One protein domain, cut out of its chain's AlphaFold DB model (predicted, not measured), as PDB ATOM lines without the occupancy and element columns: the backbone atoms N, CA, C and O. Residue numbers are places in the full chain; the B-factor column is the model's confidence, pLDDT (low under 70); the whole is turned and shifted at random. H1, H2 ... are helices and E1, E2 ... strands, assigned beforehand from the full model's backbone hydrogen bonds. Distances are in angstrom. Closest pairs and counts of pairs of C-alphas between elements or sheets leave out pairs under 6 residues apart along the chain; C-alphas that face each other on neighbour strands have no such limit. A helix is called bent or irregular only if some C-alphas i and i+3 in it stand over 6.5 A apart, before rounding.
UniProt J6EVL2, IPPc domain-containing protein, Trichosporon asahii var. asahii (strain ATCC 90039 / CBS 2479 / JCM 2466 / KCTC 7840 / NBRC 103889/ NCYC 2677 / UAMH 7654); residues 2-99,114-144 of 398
ATOM      1  N   ARG A   2     -23.603   0.185  36.857       41.25
ATOM      2  CA  ARG A   2     -24.872   0.871  37.158       41.25
ATOM      3  C   ARG A   2     -24.751   2.317  36.690       41.25
ATOM      4  O   ARG A   2     -23.662   2.888  36.780       41.25
ATOM      5  N   SER A   3     -25.837   2.852  36.150       40.81
ATOM      6  CA  SER A   3     -25.894   4.160  35.501       40.81
ATOM      7  C   SER A   3     -27.318   4.689  35.542       40.81
ATOM      8  O   SER A   3     -28.222   4.003  35.076       40.81
ATOM      9  N   GLU A   4     -27.494   5.896  36.063       52.34
ATOM     10  CA  GLU A   4     -28.798   6.524  36.303       52.34
ATOM     11  C   GLU A   4     -28.741   7.998  35.877       52.34
ATOM     12  O   GLU A   4     -27.658   8.592  35.925       52.34
ATOM     13  N   GLN A   5     -29.863   8.591  35.439       49.53
ATOM     14  CA  GLN A   5     -29.870   9.916  34.793       49.53
ATOM     15  C   GLN A   5     -30.999  10.854  35.260       49.53
ATOM     16  O   GLN A   5     -32.162  10.710  34.884       49.53
ATOM     17  N   LEU A   6     -30.616  11.947  35.925       67.81
ATOM     18  CA  LEU A   6     -31.491  13.063  36.277       67.81
ATOM     19  C   LEU A   6     -31.388  14.175  35.220       67.81
ATOM     20  O   LEU A   6     -30.600  15.113  35.353       67.81
ATOM     21  N   VAL A   7     -32.215  14.071  34.173       68.44
ATOM     22  CA  VAL A   7     -32.353  14.994  33.019       68.44
ATOM     23  C   VAL A   7     -31.083  15.138  32.162       68.44
ATOM     24  O   VAL A   7     -31.115  14.829  30.976       68.44
ATOM     25  N   GLY A   8     -29.961  15.551  32.748       77.12
ATOM     26  CA  GLY A   8     -28.630  15.567  32.127       77.12
ATOM     27  C   GLY A   8     -27.473  15.275  33.094       77.12
ATOM     28  O   GLY A   8     -26.324  15.247  32.667       77.12
ATOM     29  N   THR A   9     -27.753  15.058  34.381       84.88
ATOM     30  CA  THR A   9     -26.774  14.585  35.374       84.88
ATOM     31  C   THR A   9     -26.792  13.063  35.393       84.88
ATOM     32  O   THR A   9     -27.877  12.492  35.441       84.88
ATOM     33  N   ALA A  10     -25.632  12.408  35.414       88.25
ATOM     34  CA  ALA A  10     -25.539  10.958  35.574       88.25
ATOM     35  C   ALA A  10     -24.375  10.560  36.488       88.25
ATOM     36  O   ALA A  10     -23.362  11.261  36.548       88.25
ATOM     37  N   LEU A  11     -24.511   9.419  37.169       88.12
ATOM     38  CA  LEU A  11     -23.432   8.771  37.921       88.12
ATOM     39  C   LEU A  11     -23.200   7.368  37.370       88.12
ATOM     40  O   LEU A  11     -24.156   6.645  37.092       88.12
ATOM     41  N   MET A  12     -21.935   6.983  37.220       90.62
ATOM     42  CA  MET A  12     -21.539   5.660  36.743       90.62
ATOM     43  C   MET A  12     -20.425   5.117  37.630       90.62
ATOM     44  O   MET A  12     -19.352   5.711  37.706       90.62
ATOM     45  N   VAL A  13     -20.670   3.979  38.280       90.69
ATOM     46  CA  VAL A  13     -19.655   3.286  39.085       90.69
ATOM     47  C   VAL A  13     -19.103   2.111  38.277       90.69
ATOM     48  O   VAL A  13     -19.847   1.220  37.849       90.69
ATOM     49  N   VAL A  14     -17.788   2.128  38.056       93.75
ATOM     50  CA  VAL A  14     -17.032   1.105  37.320       93.75
ATOM     51  C   VAL A  14     -15.989   0.517  38.262       93.75
ATOM     52  O   VAL A  14     -15.250   1.252  38.910       93.75
ATOM     53  N   VAL A  15     -15.937  -0.812  38.346       93.00
ATOM     54  CA  VAL A  15     -15.107  -1.542  39.313       93.00
ATOM     55  C   VAL A  15     -14.338  -2.651  38.594       93.00
ATOM     56  O   VAL A  15     -14.849  -3.262  37.655       93.00
ATOM     57  N   ARG A  16     -13.107  -2.927  39.041       94.31
ATOM     58  CA  ARG A  16     -12.313  -4.079  38.591       94.31
ATOM     59  C   ARG A  16     -13.043  -5.385  38.932       94.31
ATOM     60  O   ARG A  16     -13.494  -5.557  40.060       94.31
ATOM     61  N   SER A  17     -13.096  -6.327  37.989       95.56
ATOM     62  CA  SER A  17     -13.809  -7.608  38.138       95.56
ATOM     63  C   SER A  17     -13.426  -8.399  39.396       95.56
ATOM     64  O   SER A  17     -14.290  -9.019  40.009       95.56
ATOM     65  N   SER A  18     -12.163  -8.324  39.826       95.19
ATOM     66  CA  SER A  18     -11.655  -8.982  41.038       95.19
ATOM     67  C   SER A  18     -12.285  -8.497  42.350       95.19
ATOM     68  O   SER A  18     -12.207  -9.213  43.338       95.19
ATOM     69  N   LEU A  19     -12.888  -7.302  42.381       93.38
ATOM     70  CA  LEU A  19     -13.539  -6.738  43.572       93.38
ATOM     71  C   LEU A  19     -15.052  -7.002  43.609       93.38
ATOM     72  O   LEU A  19     -15.694  -6.710  44.611       93.38
ATOM     73  N   LEU A  20     -15.640  -7.565  42.544       93.31
ATOM     74  CA  LEU A  20     -17.080  -7.853  42.497       93.31
ATOM     75  C   LEU A  20     -17.572  -8.764  43.643       93.31
ATOM     76  O   LEU A  20     -18.649  -8.471  44.156       93.31
ATOM     77  N   PRO A  21     -16.830  -9.797  44.106       93.56
ATOM     78  CA  PRO A  21     -17.260 -10.616  45.245       93.56
ATOM     79  C   PRO A  21     -17.305  -9.864  46.585       93.56
ATOM     80  O   PRO A  21     -18.043 -10.265  47.479       93.56
ATOM     81  N   ALA A  22     -16.531  -8.782  46.725       92.62
ATOM     82  CA  ALA A  22     -16.441  -7.991  47.955       92.62
ATOM     83  C   ALA A  22     -17.507  -6.883  48.052       92.62
ATOM     84  O   ALA A  22     -17.651  -6.267  49.109       92.62
ATOM     85  N   ILE A  23     -18.246  -6.612  46.967       94.56
ATOM     86  CA  ILE A  23     -19.246  -5.540  46.914       94.56
ATOM     87  C   ILE A  23     -20.641  -6.075  47.244       94.56
ATOM     88  O   ILE A  23     -21.150  -6.998  46.610       94.56
ATOM     89  N   ARG A  24     -21.288  -5.445  48.230       93.19
ATOM     90  CA  ARG A  24     -22.587  -5.835  48.800       93.19
ATOM     91  C   ARG A  24     -23.519  -4.620  48.904       93.19
ATOM     92  O   ARG A  24     -23.085  -3.482  48.757       93.19
ATOM     93  N   ASN A  25     -24.817  -4.858  49.138       93.19
ATOM     94  CA  ASN A  25     -25.841  -3.825  49.399       93.19
ATOM     95  C   ASN A  25     -25.752  -2.576  48.489       93.19
ATOM     96  O   ASN A  25     -25.753  -1.440  48.978       93.19
ATOM     97  N   ILE A  26     -25.646  -2.790  47.170       94.94
ATOM     98  CA  ILE A  26     -25.599  -1.701  46.187       94.94
ATOM     99  C   ILE A  26     -27.001  -1.100  46.030       94.94
ATOM    100  O   ILE A  26     -27.922  -1.771  45.554       94.94
ATOM    101  N   GLU A  27     -27.149   0.179  46.347       93.81
ATOM    102  CA  GLU A  27     -28.405   0.934  46.337       93.81
ATOM    103  C   GLU A  27     -28.228   2.262  45.573       93.81
ATOM    104  O   GLU A  27     -27.110   2.733  45.359       93.81
ATOM    105  N   TYR A  28     -29.339   2.851  45.129       92.50
ATOM    106  CA  TYR A  28     -29.394   4.106  44.371       92.50
ATOM    107  C   TYR A  28     -30.501   5.001  44.933       92.50
ATOM    108  O   TYR A  28     -31.522   4.490  45.394       92.50
ATOM    109  N   ALA A  29     -30.306   6.317  44.858       91.94
ATOM    110  CA  ALA A  29     -31.360   7.303  45.061       91.94
ATOM    111  C   ALA A  29     -31.078   8.592  44.265       91.94
ATOM    112  O   ALA A  29     -29.925   8.957  44.026       91.94
ATOM    113  N   GLU A  30     -32.135   9.322  43.907       92.12
ATOM    114  CA  GLU A  30     -32.055  10.675  43.339       92.12
ATOM    115  C   GLU A  30     -32.886  11.675  44.140       92.12
ATOM    116  O   GLU A  30     -33.865  11.326  44.801       92.12
ATOM    117  N   LYS A  31     -32.512  12.954  44.047       91.06
ATOM    118  CA  LYS A  31     -33.264  14.048  44.655       91.06
ATOM    119  C   LYS A  31     -33.236  15.295  43.784       91.06
ATOM    120  O   LYS A  31     -32.191  15.914  43.601       91.06
ATOM    121  N   LYS A  32     -34.402  15.668  43.256       91.06
ATOM    122  CA  LYS A  32     -34.613  16.862  42.414       91.06
ATOM    123  C   LYS A  32     -34.784  18.086  43.311       91.06
ATOM    124  O   LYS A  32     -35.369  17.972  44.386       91.06
ATOM    125  N   THR A  33     -34.292  19.245  42.877       85.88
ATOM    126  CA  THR A  33     -34.213  20.456  43.726       85.88
ATOM    127  C   THR A  33     -34.915  21.689  43.158       85.88
ATOM    128  O   THR A  33     -34.836  22.763  43.744       85.88
ATOM    129  N   GLY A  34     -35.632  21.549  42.038       75.00
ATOM    130  CA  GLY A  34     -36.480  22.620  41.507       75.00
ATOM    131  C   GLY A  34     -37.718  22.887  42.378       75.00
ATOM    132  O   GLY A  34     -37.666  22.721  43.592       75.00
ATOM    133  N   LEU A  35     -38.846  23.300  41.791       60.41
ATOM    134  CA  LEU A  35     -40.004  23.828  42.535       60.41
ATOM    135  C   LEU A  35     -40.508  22.843  43.618       60.41
ATOM    136  O   LEU A  35     -41.191  21.871  43.304       60.41
ATOM    137  N   GLN A  36     -40.103  23.068  44.876       60.44
ATOM    138  CA  GLN A  36     -40.260  22.148  46.020       60.44
ATOM    139  C   GLN A  36     -39.872  20.679  45.723       60.44
ATOM    140  O   GLN A  36     -40.461  19.740  46.249       60.44
ATOM    141  N   GLY A  37     -38.879  20.471  44.853       59.72
ATOM    142  CA  GLY A  37     -38.423  19.155  44.392       59.72
ATOM    143  C   GLY A  37     -39.339  18.453  43.378       59.72
ATOM    144  O   GLY A  37     -38.994  17.374  42.904       59.72
ATOM    145  N   LEU A  38     -40.472  19.056  42.998       57.22
ATOM    146  CA  LEU A  38     -41.468  18.449  42.104       57.22
ATOM    147  C   LEU A  38     -41.145  18.633  40.613       57.22
ATOM    148  O   LEU A  38     -41.540  17.811  39.791       57.22
ATOM    149  N   SER A  39     -40.423  19.697  40.240       59.53
ATOM    150  CA  SER A  39     -40.041  19.963  38.845       59.53
ATOM    151  C   SER A  39     -38.741  20.759  38.747       59.53
ATOM    152  O   SER A  39     -38.665  21.885  39.240       59.53
ATOM    153  N   GLY A  40     -37.716  20.192  38.101       64.94
ATOM    154  CA  GLY A  40     -36.447  20.872  37.823       64.94
ATOM    155  C   GLY A  40     -35.410  19.992  37.119       64.94
ATOM    156  O   GLY A  40     -35.353  18.786  37.336       64.94
ATOM    157  N   ASN A  41     -34.540  20.610  36.312       78.00
ATOM    158  CA  ASN A  41     -33.368  19.972  35.689       78.00
ATOM    159  C   ASN A  41     -32.110  20.075  36.582       78.00
ATOM    160  O   ASN A  41     -31.002  20.332  36.099       78.00
ATOM    161  N   LYS A  42     -32.325  19.974  37.897       85.25
ATOM    162  CA  LYS A  42     -31.370  20.222  38.982       85.25
ATOM    163  C   LYS A  42     -31.617  19.239  40.116       85.25
ATOM    164  O   LYS A  42     -32.762  18.840  40.348       85.25
ATOM    165  N   GLY A  43     -30.541  18.854  40.790       90.38
ATOM    166  CA  GLY A  43     -30.581  17.891  41.878       90.38
ATOM    167  C   GLY A  43     -29.337  17.023  41.988       90.38
ATOM    168  O   GLY A  43     -28.328  17.274  41.325       90.38
ATOM    169  N   GLY A  44     -29.428  16.012  42.847       90.38
ATOM    170  CA  GLY A  44     -28.371  15.053  43.145       90.38
ATOM    171  C   GLY A  44     -28.754  13.613  42.810       90.38
ATOM    172  O   GLY A  44     -29.930  13.249  42.828       90.38
ATOM    173  N   ILE A  45     -27.732  12.811  42.536       92.31
ATOM    174  CA  ILE A  45     -27.763  11.355  42.403       92.31
ATOM    175  C   ILE A  45     -26.762  10.783  43.408       92.31
ATOM    176  O   ILE A  45     -25.629  11.263  43.478       92.31
ATOM    177  N   GLY A  46     -27.171   9.744  44.133       92.06
ATOM    178  CA  GLY A  46     -26.311   8.933  44.983       92.06
ATOM    179  C   GLY A  46     -26.316   7.468  44.553       92.06
ATOM    180  O   GLY A  46     -27.373   6.902  44.277       92.06
ATOM    181  N   ILE A  47     -25.144   6.836  44.532       93.75
ATOM    182  CA  ILE A  47     -24.996   5.374  44.490       93.75
ATOM    183  C   ILE A  47     -24.177   4.972  45.712       93.75
ATOM    184  O   ILE A  47     -23.054   5.445  45.881       93.75
ATOM    185  N   ARG A  48     -24.722   4.079  46.540       92.75
ATOM    186  CA  ARG A  48     -24.047   3.569  47.740       92.75
ATOM    187  C   ARG A  48     -23.897   2.058  47.705       92.75
ATOM    188  O   ARG A  48     -24.708   1.373  47.088       92.75
ATOM    189  N   PHE A  49     -22.864   1.533  48.345       93.19
ATOM    190  CA  PHE A  49     -22.563   0.106  48.440       93.19
ATOM    191  C   PHE A  49     -21.667  -0.167  49.648       93.19
ATOM    192  O   PHE A  49     -21.011   0.739  50.148       93.19
ATOM    193  N   ASP A  50     -21.629  -1.414  50.107       90.88
ATOM    194  CA  ASP A  50     -20.611  -1.860  51.060       90.88
ATOM    195  C   ASP A  50     -19.482  -2.535  50.264       90.88
ATOM    196  O   ASP A  50     -19.766  -3.312  49.346       90.88
ATOM    197  N   LEU A  51     -18.221  -2.246  50.580       90.69
ATOM    198  CA  LEU A  51     -17.028  -2.844  49.973       90.69
ATOM    199  C   LEU A  51     -16.168  -3.428  51.095       90.69
ATOM    200  O   LEU A  51     -15.574  -2.674  51.856       90.69
ATOM    201  N   TYR A  52     -16.127  -4.759  51.194       90.62
ATOM    202  CA  TYR A  52     -15.699  -5.457  52.414       90.62
ATOM    203  C   TYR A  52     -16.506  -4.958  53.627       90.62
ATOM    204  O   TYR A  52     -17.727  -5.145  53.648       90.62
ATOM    205  N   ASP A  53     -15.861  -4.339  54.612       83.81
ATOM    206  CA  ASP A  53     -16.462  -3.702  55.784       83.81
ATOM    207  C   ASP A  53     -16.930  -2.253  55.530       83.81
ATOM    208  O   ASP A  53     -17.914  -1.810  56.127       83.81
ATOM    209  N   ALA A  54     -16.267  -1.530  54.622       85.00
ATOM    210  CA  ALA A  54     -16.465  -0.100  54.412       85.00
ATOM    211  C   ALA A  54     -17.805   0.247  53.736       85.00
ATOM    212  O   ALA A  54     -18.178  -0.303  52.696       85.00
ATOM    213  N   SER A  55     -18.507   1.233  54.300       86.31
ATOM    214  CA  SER A  55     -19.769   1.787  53.788       86.31
ATOM    215  C   SER A  55     -19.478   2.964  52.850       86.31
ATOM    216  O   SER A  55     -19.128   4.048  53.303       86.31
ATOM    217  N   VAL A  56     -19.615   2.777  51.536       87.62
ATOM    218  CA  VAL A  56     -19.259   3.790  50.527       87.62
ATOM    219  C   VAL A  56     -20.513   4.441  49.946       87.62
ATOM    220  O   VAL A  56     -21.387   3.750  49.422       87.62
ATOM    221  N   CYS A  57     -20.582   5.773  49.966       90.12
ATOM    222  CA  CYS A  57     -21.589   6.565  49.255       90.12
ATOM    223  C   CYS A  57     -20.903   7.500  48.252       90.12
ATOM    224  O   CYS A  57     -20.039   8.290  48.625       90.12
ATOM    225  N   LEU A  58     -21.275   7.413  46.973       90.00
ATOM    226  CA  LEU A  58     -20.772   8.286  45.913       90.00
ATOM    227  C   LEU A  58     -21.894   9.195  45.420       90.00
ATOM    228  O   LEU A  58     -22.952   8.720  45.005       90.00
ATOM    229  N   MET A  59     -21.635  10.502  45.432       89.06
ATOM    230  CA  MET A  59     -22.599  11.545  45.093       89.06
ATOM    231  C   MET A  59     -22.173  12.323  43.846       89.06
ATOM    232  O   MET A  59     -20.996  12.607  43.637       89.06
ATOM    233  N   THR A  60     -23.146  12.739  43.040       88.38
ATOM    234  CA  THR A  60     -22.974  13.769  42.005       88.38
ATOM    235  C   THR A  60     -24.176  14.704  42.008       88.38
ATOM    236  O   THR A  60     -25.289  14.286  42.334       88.38
ATOM    237  N   CYS A  61     -23.987  15.977  41.665       90.75
ATOM    238  CA  CYS A  61     -25.076  16.948  41.663       90.75
ATOM    239  C   CYS A  61     -24.917  18.045  40.607       90.75
ATOM    240  O   CYS A  61     -23.822  18.369  40.151       90.75
ATOM    241  N   HIS A  62     -26.048  18.636  40.238       89.62
ATOM    242  CA  HIS A  62     -26.150  19.784  39.347       89.62
ATOM    243  C   HIS A  62     -27.033  20.822  40.041       89.62
ATOM    244  O   HIS A  62     -28.255  20.681  40.085       89.62
ATOM    245  N   LEU A  63     -26.385  21.835  40.617       88.38
ATOM    246  CA  LEU A  63     -26.994  22.875  41.455       88.38
ATOM    247  C   LEU A  63     -27.303  24.152  40.649       88.38
ATOM    248  O   LEU A  63     -26.919  24.279  39.481       88.38
ATOM    249  N   ALA A  64     -27.998  25.106  41.266       85.88
ATOM    250  CA  ALA A  64     -28.442  26.358  40.667       85.88
ATOM    251  C   ALA A  64     -27.293  27.178  40.046       85.88
ATOM    252  O   ALA A  64     -26.284  27.507  40.684       85.88
ATOM    253  N   ALA A  65     -27.479  27.537  38.776       80.94
ATOM    254  CA  ALA A  65     -26.560  28.370  38.008       80.94
ATOM    255  C   ALA A  65     -26.698  29.865  38.367       80.94
ATOM    256  O   ALA A  65     -27.629  30.271  39.053       80.94
ATOM    257  N   GLY A  66     -25.773  30.691  37.868       78.38
ATOM    258  CA  GLY A  66     -25.728  32.136  38.132       78.38
ATOM    259  C   GLY A  66     -24.794  32.485  39.292       78.38
ATOM    260  O   GLY A  66     -24.857  31.889  40.365       78.38
ATOM    261  N   GLN A  67     -23.883  33.439  39.080       75.44
ATOM    262  CA  GLN A  67     -22.797  33.742  40.021       75.44
ATOM    263  C   GLN A  67     -23.323  34.071  41.431       75.44
ATOM    264  O   GLN A  67     -22.915  33.434  42.405       75.44
ATOM    265  N   SER A  68     -24.299  34.975  41.523       83.62
ATOM    266  CA  SER A  68     -24.884  35.456  42.784       83.62
ATOM    267  C   SER A  68     -25.854  34.477  43.463       83.62
ATOM    268  O   SER A  68     -26.194  34.681  44.623       83.62
ATOM    269  N   ASN A  69     -26.277  33.400  42.795       79.94
ATOM    270  CA  ASN A  69     -27.300  32.456  43.273       79.94
ATOM    271  C   ASN A  69     -26.755  31.445  44.309       79.94
ATOM    272  O   ASN A  69     -27.013  30.243  44.246       79.94
ATOM    273  N   PHE A  70     -25.950  31.913  45.268       87.06
ATOM    274  CA  PHE A  70     -25.423  31.066  46.342       87.06
ATOM    275  C   PHE A  70     -26.519  30.645  47.331       87.06
ATOM    276  O   PHE A  70     -26.444  29.548  47.874       87.06
ATOM    277  N   ALA A  71     -27.547  31.475  47.538       86.25
ATOM    278  CA  ALA A  71     -28.702  31.122  48.360       86.25
ATOM    279  C   ALA A  71     -29.423  29.885  47.796       86.25
ATOM    280  O   ALA A  71     -29.634  28.921  48.529       86.25
ATOM    281  N   ASP A  72     -29.682  29.884  46.486       86.25
ATOM    282  CA  ASP A  72     -30.345  28.788  45.773       86.25
ATOM    283  C   ASP A  72     -29.499  27.510  45.808       86.25
ATOM    284  O   ASP A  72     -29.998  26.465  46.205       86.25
ATOM    285  N   ARG A  73     -28.187  27.593  45.530       85.94
ATOM    286  CA  ARG A  73     -27.276  26.434  45.657       85.94
ATOM    287  C   ARG A  73     -27.229  25.864  47.072       85.94
ATOM    288  O   ARG A  73     -27.162  24.650  47.248       85.94
ATOM    289  N   ASN A  74     -27.287  26.724  48.087       88.00
ATOM    290  CA  ASN A  74     -27.338  26.294  49.481       88.00
ATOM    291  C   ASN A  74     -28.718  25.703  49.846       88.00
ATOM    292  O   ASN A  74     -28.819  24.945  50.811       88.00
ATOM    293  N   ALA A  75     -29.787  26.033  49.115       88.62
ATOM    294  CA  ALA A  75     -31.093  25.384  49.235       88.62
ATOM    295  C   ALA A  75     -31.124  24.029  48.503       88.62
ATOM    296  O   ALA A  75     -31.583  23.049  49.093       88.62
ATOM    297  N   ASP A  76     -30.566  23.943  47.287       89.81
ATOM    298  CA  ASP A  76     -30.367  22.685  46.554       89.81
ATOM    299  C   ASP A  76     -29.595  21.680  47.417       89.81
ATOM    300  O   ASP A  76     -30.049  20.555  47.611       89.81
ATOM    301  N   TYR A  77     -28.459  22.111  47.986       89.25
ATOM    302  CA  TYR A  77     -27.610  21.296  48.857       89.25
ATOM    303  C   TYR A  77     -28.410  20.670  50.003       89.25
ATOM    304  O   TYR A  77     -28.401  19.454  50.154       89.25
ATOM    305  N   ARG A  78     -29.163  21.474  50.769       88.69
ATOM    306  CA  ARG A  78     -29.982  20.972  51.891       88.69
ATOM    307  C   ARG A  78     -31.127  20.078  51.417       88.69
ATOM    308  O   ARG A  78     -31.449  19.098  52.074       88.69
ATOM    309  N   THR A  79     -31.726  20.388  50.268       90.19
ATOM    310  CA  THR A  79     -32.790  19.566  49.669       90.19
ATOM    311  C   THR A  79     -32.276  18.186  49.249       90.19
ATOM    312  O   THR A  79     -33.023  17.216  49.366       90.19
ATOM    313  N   ILE A  80     -31.019  18.086  48.794       90.31
ATOM    314  CA  ILE A  80     -30.339  16.814  48.503       90.31
ATOM    315  C   ILE A  80     -29.930  16.126  49.810       90.31
ATOM    316  O   ILE A  80     -30.402  15.024  50.061       90.31
ATOM    317  N   SER A  81     -29.117  16.780  50.647       88.19
ATOM    318  CA  SER A  81     -28.537  16.211  51.876       88.19
ATOM    319  C   SER A  81     -29.613  15.623  52.793       88.19
ATOM    320  O   SER A  81     -29.600  14.437  53.092       88.19
ATOM    321  N   ASN A  82     -30.620  16.428  53.144       88.56
ATOM    322  CA  ASN A  82     -31.680  16.049  54.078       88.56
ATOM    323  C   ASN A  82     -32.807  15.225  53.421       88.56
ATOM    324  O   ASN A  82     -33.807  14.925  54.073       88.56
ATOM    325  N   GLY A  83     -32.736  14.975  52.110       90.00
ATOM    326  CA  GLY A  83     -33.885  14.530  51.319       90.00
ATOM    327  C   GLY A  83     -33.624  13.374  50.357       90.00
ATOM    328  O   GLY A  83     -34.591  12.876  49.773       90.00
ATOM    329  N   LEU A  84     -32.373  12.961  50.176       91.31
ATOM    330  CA  LEU A  84     -31.977  11.773  49.432       91.31
ATOM    331  C   LEU A  84     -31.862  10.596  50.407       91.31
ATOM    332  O   LEU A  84     -31.107  10.650  51.376       91.31
ATOM    333  N   VAL A  85     -32.652   9.550  50.166       92.94
ATOM    334  CA  VAL A  85     -32.806   8.406  51.072       92.94
ATOM    335  C   VAL A  85     -32.747   7.125  50.248       92.94
ATOM    336  O   VAL A  85     -33.454   6.998  49.247       92.94
ATOM    337  N   PHE A  86     -31.890   6.197  50.661       93.06
ATOM    338  CA  PHE A  86     -31.708   4.878  50.060       93.06
ATOM    339  C   PHE A  86     -32.673   3.848  50.687       93.06
ATOM    340  O   PHE A  86     -33.637   4.203  51.375       93.06
ATOM    341  N   LEU A  87     -32.461   2.548  50.454       87.75
ATOM    342  CA  LEU A  87     -33.353   1.530  51.007       87.75
ATOM    343  C   LEU A  87     -33.213   1.458  52.532       87.75
ATOM    344  O   LEU A  87     -32.185   1.801  53.118       87.75
ATOM    345  N   ARG A  88     -34.278   0.987  53.191       87.00
ATOM    346  CA  ARG A  88     -34.340   0.813  54.657       87.00
ATOM    347  C   ARG A  88     -34.131   2.118  55.454       87.00
ATOM    348  O   ARG A  88     -33.880   2.058  56.650       87.00
ATOM    349  N   GLY A  89     -34.277   3.281  54.809       86.19
ATOM    350  CA  GLY A  89     -34.194   4.594  55.455       86.19
ATOM    351  C   GLY A  89     -32.780   5.157  55.618       86.19
ATOM    352  O   GLY A  89     -32.636   6.187  56.268       86.19
ATOM    353  N   LYS A  90     -31.748   4.526  55.032       85.06
ATOM    354  CA  LYS A  90     -30.379   5.068  55.032       85.06
ATOM    355  C   LYS A  90     -30.345   6.445  54.350       85.06
ATOM    356  O   LYS A  90     -30.747   6.565  53.195       85.06
ATOM    357  N   THR A  91     -29.839   7.460  55.037       88.62
ATOM    358  CA  THR A  91     -29.539   8.794  54.487       88.62
ATOM    359  C   THR A  91     -28.134   8.828  53.868       88.62
ATOM    360  O   THR A  91     -27.454   7.802  53.789       88.62
ATOM    361  N   ILE A  92     -27.678  10.005  53.423       84.00
ATOM    362  CA  ILE A  92     -26.264  10.234  53.088       84.00
ATOM    363  C   ILE A  92     -25.415  10.072  54.357       84.00
ATOM    364  O   ILE A  92     -24.543   9.213  54.389       84.00
ATOM    365  N   ASP A  93     -25.785  10.776  55.422       82.06
ATOM    366  CA  ASP A  93     -25.171  10.761  56.762       82.06
ATOM    367  C   ASP A  93     -25.131   9.365  57.435       82.06
ATOM    368  O   ASP A  93     -24.323   9.104  58.318       82.06
ATOM    369  N   SER A  94     -25.905   8.386  56.943       78.38
ATOM    370  CA  SER A  94     -25.795   6.961  57.334       78.38
ATOM    371  C   SER A  94     -24.512   6.251  56.838       78.38
ATOM    372  O   SER A  94     -24.460   5.016  56.796       78.38
ATOM    373  N   HIS A  95     -23.511   7.017  56.400       75.38
ATOM    374  CA  HIS A  95     -22.193   6.567  55.940       75.38
ATOM    375  C   HIS A  95     -21.044   7.298  56.653       75.38
ATOM    376  O   HIS A  95     -19.891   6.941  56.424       75.38
ATOM    377  N   ASP A  96     -21.353   8.280  57.505       72.38
ATOM    378  CA  ASP A  96     -20.375   8.978  58.337       72.38
ATOM    379  C   ASP A  96     -20.040   8.150  59.597       72.38
ATOM    380  O   ASP A  96     -20.727   7.175  59.933       72.38
ATOM    381  N   ASP A  97     -18.961   8.507  60.298       54.69
ATOM    382  CA  ASP A  97     -18.499   7.761  61.474       54.69
ATOM    383  C   ASP A  97     -19.524   7.801  62.624       54.69
ATOM    384  O   ASP A  97     -19.988   8.858  63.060       54.69
ATOM    385  N   ASN A  98     -19.862   6.619  63.155       42.25
ATOM    386  CA  ASN A  98     -20.909   6.438  64.168       42.25
ATOM    387  C   ASN A  98     -20.550   7.099  65.516       42.25
ATOM    388  O   ASN A  98     -20.066   6.434  66.436       42.25
ATOM    389  N   GLY A  99     -20.860   8.386  65.670       44.00
ATOM    390  CA  GLY A  99     -20.794   9.075  66.960       44.00
ATOM    391  C   GLY A  99     -20.699  10.602  66.927       44.00
ATOM    392  O   GLY A  99     -20.864  11.205  67.988       44.00
ATOM    393  N   TRP A 114     -14.775  22.754  51.221       51.41
ATOM    394  CA  TRP A 114     -15.362  22.250  49.978       51.41
ATOM    395  C   TRP A 114     -14.245  21.800  49.022       51.41
ATOM    396  O   TRP A 114     -13.833  22.552  48.137       51.41
ATOM    397  N   THR A 115     -13.727  20.588  49.235       43.00
ATOM    398  CA  THR A 115     -12.568  20.021  48.520       43.00
ATOM    399  C   THR A 115     -12.820  19.723  47.043       43.00
ATOM    400  O   THR A 115     -11.864  19.674  46.268       43.00
ATOM    401  N   ASP A 116     -14.079  19.586  46.625       44.19
ATOM    402  CA  ASP A 116     -14.471  19.130  45.283       44.19
ATOM    403  C   ASP A 116     -14.391  20.234  44.213       44.19
ATOM    404  O   ASP A 116     -15.336  20.540  43.483       44.19
ATOM    405  N   ARG A 117     -13.214  20.857  44.116       53.44
ATOM    406  CA  ARG A 117     -12.816  21.769  43.040       53.44
ATOM    407  C   ARG A 117     -11.383  21.492  42.615       53.44
ATOM    408  O   ARG A 117     -10.466  22.244  42.938       53.44
ATOM    409  N   VAL A 118     -11.194  20.439  41.829       44.69
ATOM    410  CA  VAL A 118      -9.925  20.221  41.124       44.69
ATOM    411  C   VAL A 118      -9.799  21.284  40.031       44.69
ATOM    412  O   VAL A 118     -10.557  21.285  39.064       44.69
ATOM    413  N   LEU A 119      -8.855  22.214  40.184       38.66
ATOM    414  CA  LEU A 119      -8.507  23.163  39.127       38.66
ATOM    415  C   LEU A 119      -7.371  22.599  38.273       38.66
ATOM    416  O   LEU A 119      -6.344  22.172  38.790       38.66
ATOM    417  N   TYR A 120      -7.541  22.657  36.953       39.41
ATOM    418  CA  TYR A 120      -6.541  22.237  35.974       39.41
ATOM    419  C   TYR A 120      -6.136  23.407  35.070       39.41
ATOM    420  O   TYR A 120      -6.983  24.198  34.647       39.41
ATOM    421  N   LYS A 121      -4.842  23.495  34.738       37.56
ATOM    422  CA  LYS A 121      -4.290  24.448  33.768       37.56
ATOM    423  C   LYS A 121      -3.349  23.719  32.805       37.56
ATOM    424  O   LYS A 121      -2.258  23.319  33.195       37.56
ATOM    425  N   GLY A 122      -3.771  23.598  31.551       52.00
ATOM    426  CA  GLY A 122      -3.030  22.974  30.454       52.00
ATOM    427  C   GLY A 122      -3.950  22.703  29.260       52.00
ATOM    428  O   GLY A 122      -5.140  23.038  29.307       52.00
ATOM    429  N   ASP A 123      -3.418  22.083  28.208       54.72
ATOM    430  CA  ASP A 123      -4.147  21.768  26.969       54.72
ATOM    431  C   ASP A 123      -5.039  20.521  27.115       54.72
ATOM    432  O   ASP A 123      -4.843  19.481  26.490       54.72
ATOM    433  N   GLY A 124      -6.035  20.636  27.993       57.03
ATOM    434  CA  GLY A 124      -7.015  19.589  28.275       57.03
ATOM    435  C   GLY A 124      -8.107  19.456  27.208       57.03
ATOM    436  O   GLY A 124      -8.276  20.312  26.339       57.03
ATOM    437  N   LEU A 125      -8.896  18.382  27.320       60.28
ATOM    438  CA  LEU A 125      -9.982  18.031  26.399       60.28
ATOM    439  C   LEU A 125     -10.943  19.213  26.141       60.28
ATOM    440  O   LEU A 125     -11.501  19.797  27.072       60.28
ATOM    441  N   ARG A 126     -11.146  19.546  24.857       70.38
ATOM    442  CA  ARG A 126     -11.871  20.749  24.389       70.38
ATOM    443  C   ARG A 126     -13.301  20.469  23.894       70.38
ATOM    444  O   ARG A 126     -13.845  21.268  23.141       70.38
ATOM    445  N   THR A 127     -13.900  19.341  24.279       74.81
ATOM    446  CA  THR A 127     -15.246  18.915  23.835       74.81
ATOM    447  C   THR A 127     -16.398  19.683  24.492       74.81
ATOM    448  O   THR A 127     -17.525  19.609  24.014       74.81
ATOM    449  N   SER A 128     -16.123  20.429  25.563       75.81
ATOM    450  CA  SER A 128     -17.054  21.329  26.247       75.81
ATOM    451  C   SER A 128     -16.322  22.616  26.654       75.81
ATOM    452  O   SER A 128     -15.089  22.699  26.664       75.81
ATOM    453  N   ASP A 129     -17.100  23.643  26.958       71.00
ATOM    454  CA  ASP A 129     -16.736  24.828  27.731       71.00
ATOM    455  C   ASP A 129     -16.269  24.487  29.161       71.00
ATOM    456  O   ASP A 129     -15.312  25.088  29.654       71.00
ATOM    457  N   HIS A 130     -16.847  23.460  29.786       68.50
ATOM    458  CA  HIS A 130     -16.329  22.856  31.011       68.50
ATOM    459  C   HIS A 130     -15.082  21.989  30.735       68.50
ATOM    460  O   HIS A 130     -14.896  21.419  29.655       68.50
ATOM    461  N   ARG A 131     -14.194  21.873  31.731       66.31
ATOM    462  CA  ARG A 131     -13.048  20.945  31.711       66.31
ATOM    463  C   ARG A 131     -13.355  19.729  32.591       66.31
ATOM    464  O   ARG A 131     -13.953  19.915  33.650       66.31
ATOM    465  N   PRO A 132     -12.959  18.509  32.181       77.31
ATOM    466  CA  PRO A 132     -13.102  17.332  33.024       77.31
ATOM    467  C   PRO A 132     -12.228  17.452  34.278       77.31
ATOM    468  O   PRO A 132     -11.165  18.073  34.260       77.31
ATOM    469  N   VAL A 133     -12.697  16.831  35.354       75.81
ATOM    470  CA  VAL A 133     -12.126  16.866  36.701       75.81
ATOM    471  C   VAL A 133     -12.028  15.433  37.208       75.81
ATOM    472  O   VAL A 133     -12.951  14.647  37.003       75.81
ATOM    473  N   TYR A 134     -10.918  15.092  37.862       82.25
ATOM    474  CA  TYR A 134     -10.734  13.806  38.529       82.25
ATOM    475  C   TYR A 134      -9.953  13.992  39.830       82.25
ATOM    476  O   TYR A 134      -9.082  14.857  39.920       82.25
ATOM    477  N   ALA A 135     -10.255  13.153  40.814       77.31
ATOM    478  CA  ALA A 135      -9.489  12.988  42.041       77.31
ATOM    479  C   ALA A 135      -9.137  11.501  42.201       77.31
ATOM    480  O   ALA A 135      -9.755  10.640  41.572       77.31
ATOM    481  N   VAL A 136      -8.130  11.209  43.020       83.81
ATOM    482  CA  VAL A 136      -7.723   9.847  43.382       83.81
ATOM    483  C   VAL A 136      -7.696   9.780  44.902       83.81
ATOM    484  O   VAL A 136      -7.181  10.695  45.543       83.81
ATOM    485  N   PHE A 137      -8.268   8.716  45.456       80.94
ATOM    486  CA  PHE A 137      -8.376   8.487  46.891       80.94
ATOM    487  C   PHE A 137      -7.900   7.069  47.198       80.94
ATOM    488  O   PHE A 137      -8.325   6.125  46.530       80.94
ATOM    489  N   ASP A 138      -7.059   6.931  48.218       84.19
ATOM    490  CA  ASP A 138      -6.709   5.637  48.792       84.19
ATOM    491  C   ASP A 138      -7.716   5.315  49.906       84.19
ATOM    492  O   ASP A 138      -7.850   6.078  50.864       84.19
ATOM    493  N   LEU A 139      -8.442   4.205  49.763       81.12
ATOM    494  CA  LEU A 139      -9.410   3.716  50.746       81.12
ATOM    495  C   LEU A 139      -8.864   2.440  51.396       81.12
ATOM    496  O   LEU A 139      -8.693   1.425  50.718       81.12
ATOM    497  N   THR A 140      -8.613   2.493  52.702       87.19
ATOM    498  CA  THR A 140      -8.358   1.298  53.517       87.19
ATOM    499  C   THR A 140      -9.677   0.560  53.747       87.19
ATOM    500  O   THR A 140     -10.689   1.199  54.024       87.19
ATOM    501  N   VAL A 141      -9.651  -0.766  53.629       86.19
ATOM    502  CA  VAL A 141     -10.780  -1.678  53.870       86.19
ATOM    503  C   VAL A 141     -10.247  -2.948  54.533       86.19
ATOM    504  O   VAL A 141      -9.157  -3.401  54.170       86.19
ATOM    505  N   ASP A 142     -11.000  -3.523  55.467       87.81
ATOM    506  CA  ASP A 142     -10.624  -4.738  56.194       87.81
ATOM    507  C   ASP A 142     -11.435  -5.949  55.693       87.81
ATOM    508  O   ASP A 142     -12.664  -6.006  55.788       87.81
ATOM    509  N   ASP A 143     -10.737  -6.962  55.168       88.19
ATOM    510  CA  ASP A 143     -11.348  -8.216  54.706       88.19
ATOM    511  C   ASP A 143     -11.634  -9.147  55.898       88.19
ATOM    512  O   ASP A 143     -10.801  -9.951  56.330       88.19
ATOM    513  N   VAL A 144     -12.813  -8.968  56.494       85.81
ATOM    514  CA  VAL A 144     -13.225  -9.664  57.717       85.81
ATOM    515  C   VAL A 144     -13.694 -11.092  57.424       85.81
ATOM    516  O   VAL A 144     -14.762 -11.315  56.854       85.81
TER     517      VAL A 144
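AT A GLANCE: This is residues 2 to 99 and 114 to 144 of the 398 residues of the protein "IPPc domain-containing protein" of Trichosporon asahii var. asahii (strain ATCC 90039 / CBS 2479 / JCM 2466 / KCTC 7840 / NBRC 103889/ NCYC 2677 / UAMH 7654) (UniProt J6EVL2). A slab of three long antiparallel strands, E3, E4 and E5, has the short hairpin of E1 and E2 face to face with it on one side, making a small sandwich, and helix H2 over the other side near one end of the strands. The long stretch of residues 114 to 144 has no named element, and its residues 125 to 130 stick out, as do residues 66 to 71 at the H2 end. The printed part has 129 residues, under half of them in named elements, with two named helices and five named strands in the order E1 E2 H1 E3 E4 E5 H2; the class is mixed, helices and strands. The whole is only just compact, close to loose, with a radius of gyration of the C-alphas of 16.5 A and spans of 49 by 41 by 28 A.

IN THESE COORDINATES: In the larger sheet, E3 is residues 23 to 32, 27.5 A, E4 is residues 43 to 51, 26.1 A, and E5 is residues 54 to 62, 26.8 A. C-alpha 23 is at (-19.246, -5.540, 46.914). E1, residues 2 to 6, starts with C-alpha 2 at (-24.872, 0.871, 37.158); E2 is residues 9 to 13, and each is 13.9 A long. H1, residues 17 to 22, spans 10.2 A and is irregular, with C-alphas 18 and 21 7.2 A apart. H2, residues 70 to 81, spans 16.2 A and ends with C-alpha 81 at (-28.537, 16.211, 51.876).

HOW THE PARTS SIT: E3, E4 and E5 form a meander, each strand the antiparallel neighbour of the one before, in a sheet twisted, with C-alphas up to 4.2 A off its best plane. Within hydrogen-bond range are N 27 and O 48, 2.8 A apart, across the hairpin E3 and E4, and N 56 and O 49, 2.8 A apart, across the hairpin E4 and E5. In the antiparallel hairpin E1 and E2, N 6 and O 9 are 2.8 A apart. The two sheets' best planes are 14 degrees apart; the closest C-alphas of E2 and E5 are those of Leu 11 and Thr 60, 6.5 A. H2 is on one face of the larger sheet, two layers, at a height of 8.9 A; it lies over E4, slantwise to the strands at 37 degrees on the local plane. Its closest C-alphas to E3 are those of Ile 80 and Lys 31, 5.6 A. H1 only grazes the sheet, with its residues 19 to 22. H1 and H2 are apart. In H2 every O i to N i+4 pair is within hydrogen-bond range; in H1 0 of 2 are, and 2 of 3 O i to N i+3 pairs.

THE WHOLE: The C-alphas farthest apart, of Ser 68 and Val 144, are 48.9 A apart. Residues 100 to 113 are not printed, and C-alphas 99 and 114 are 22.2 A apart across the cut. No link between named elements is long. The mean pLDDT of the printed part is 79.3; residues 2 to 7, 35 to 40, 97 to 99, 114 to 125 and 130 to 131 are under 70.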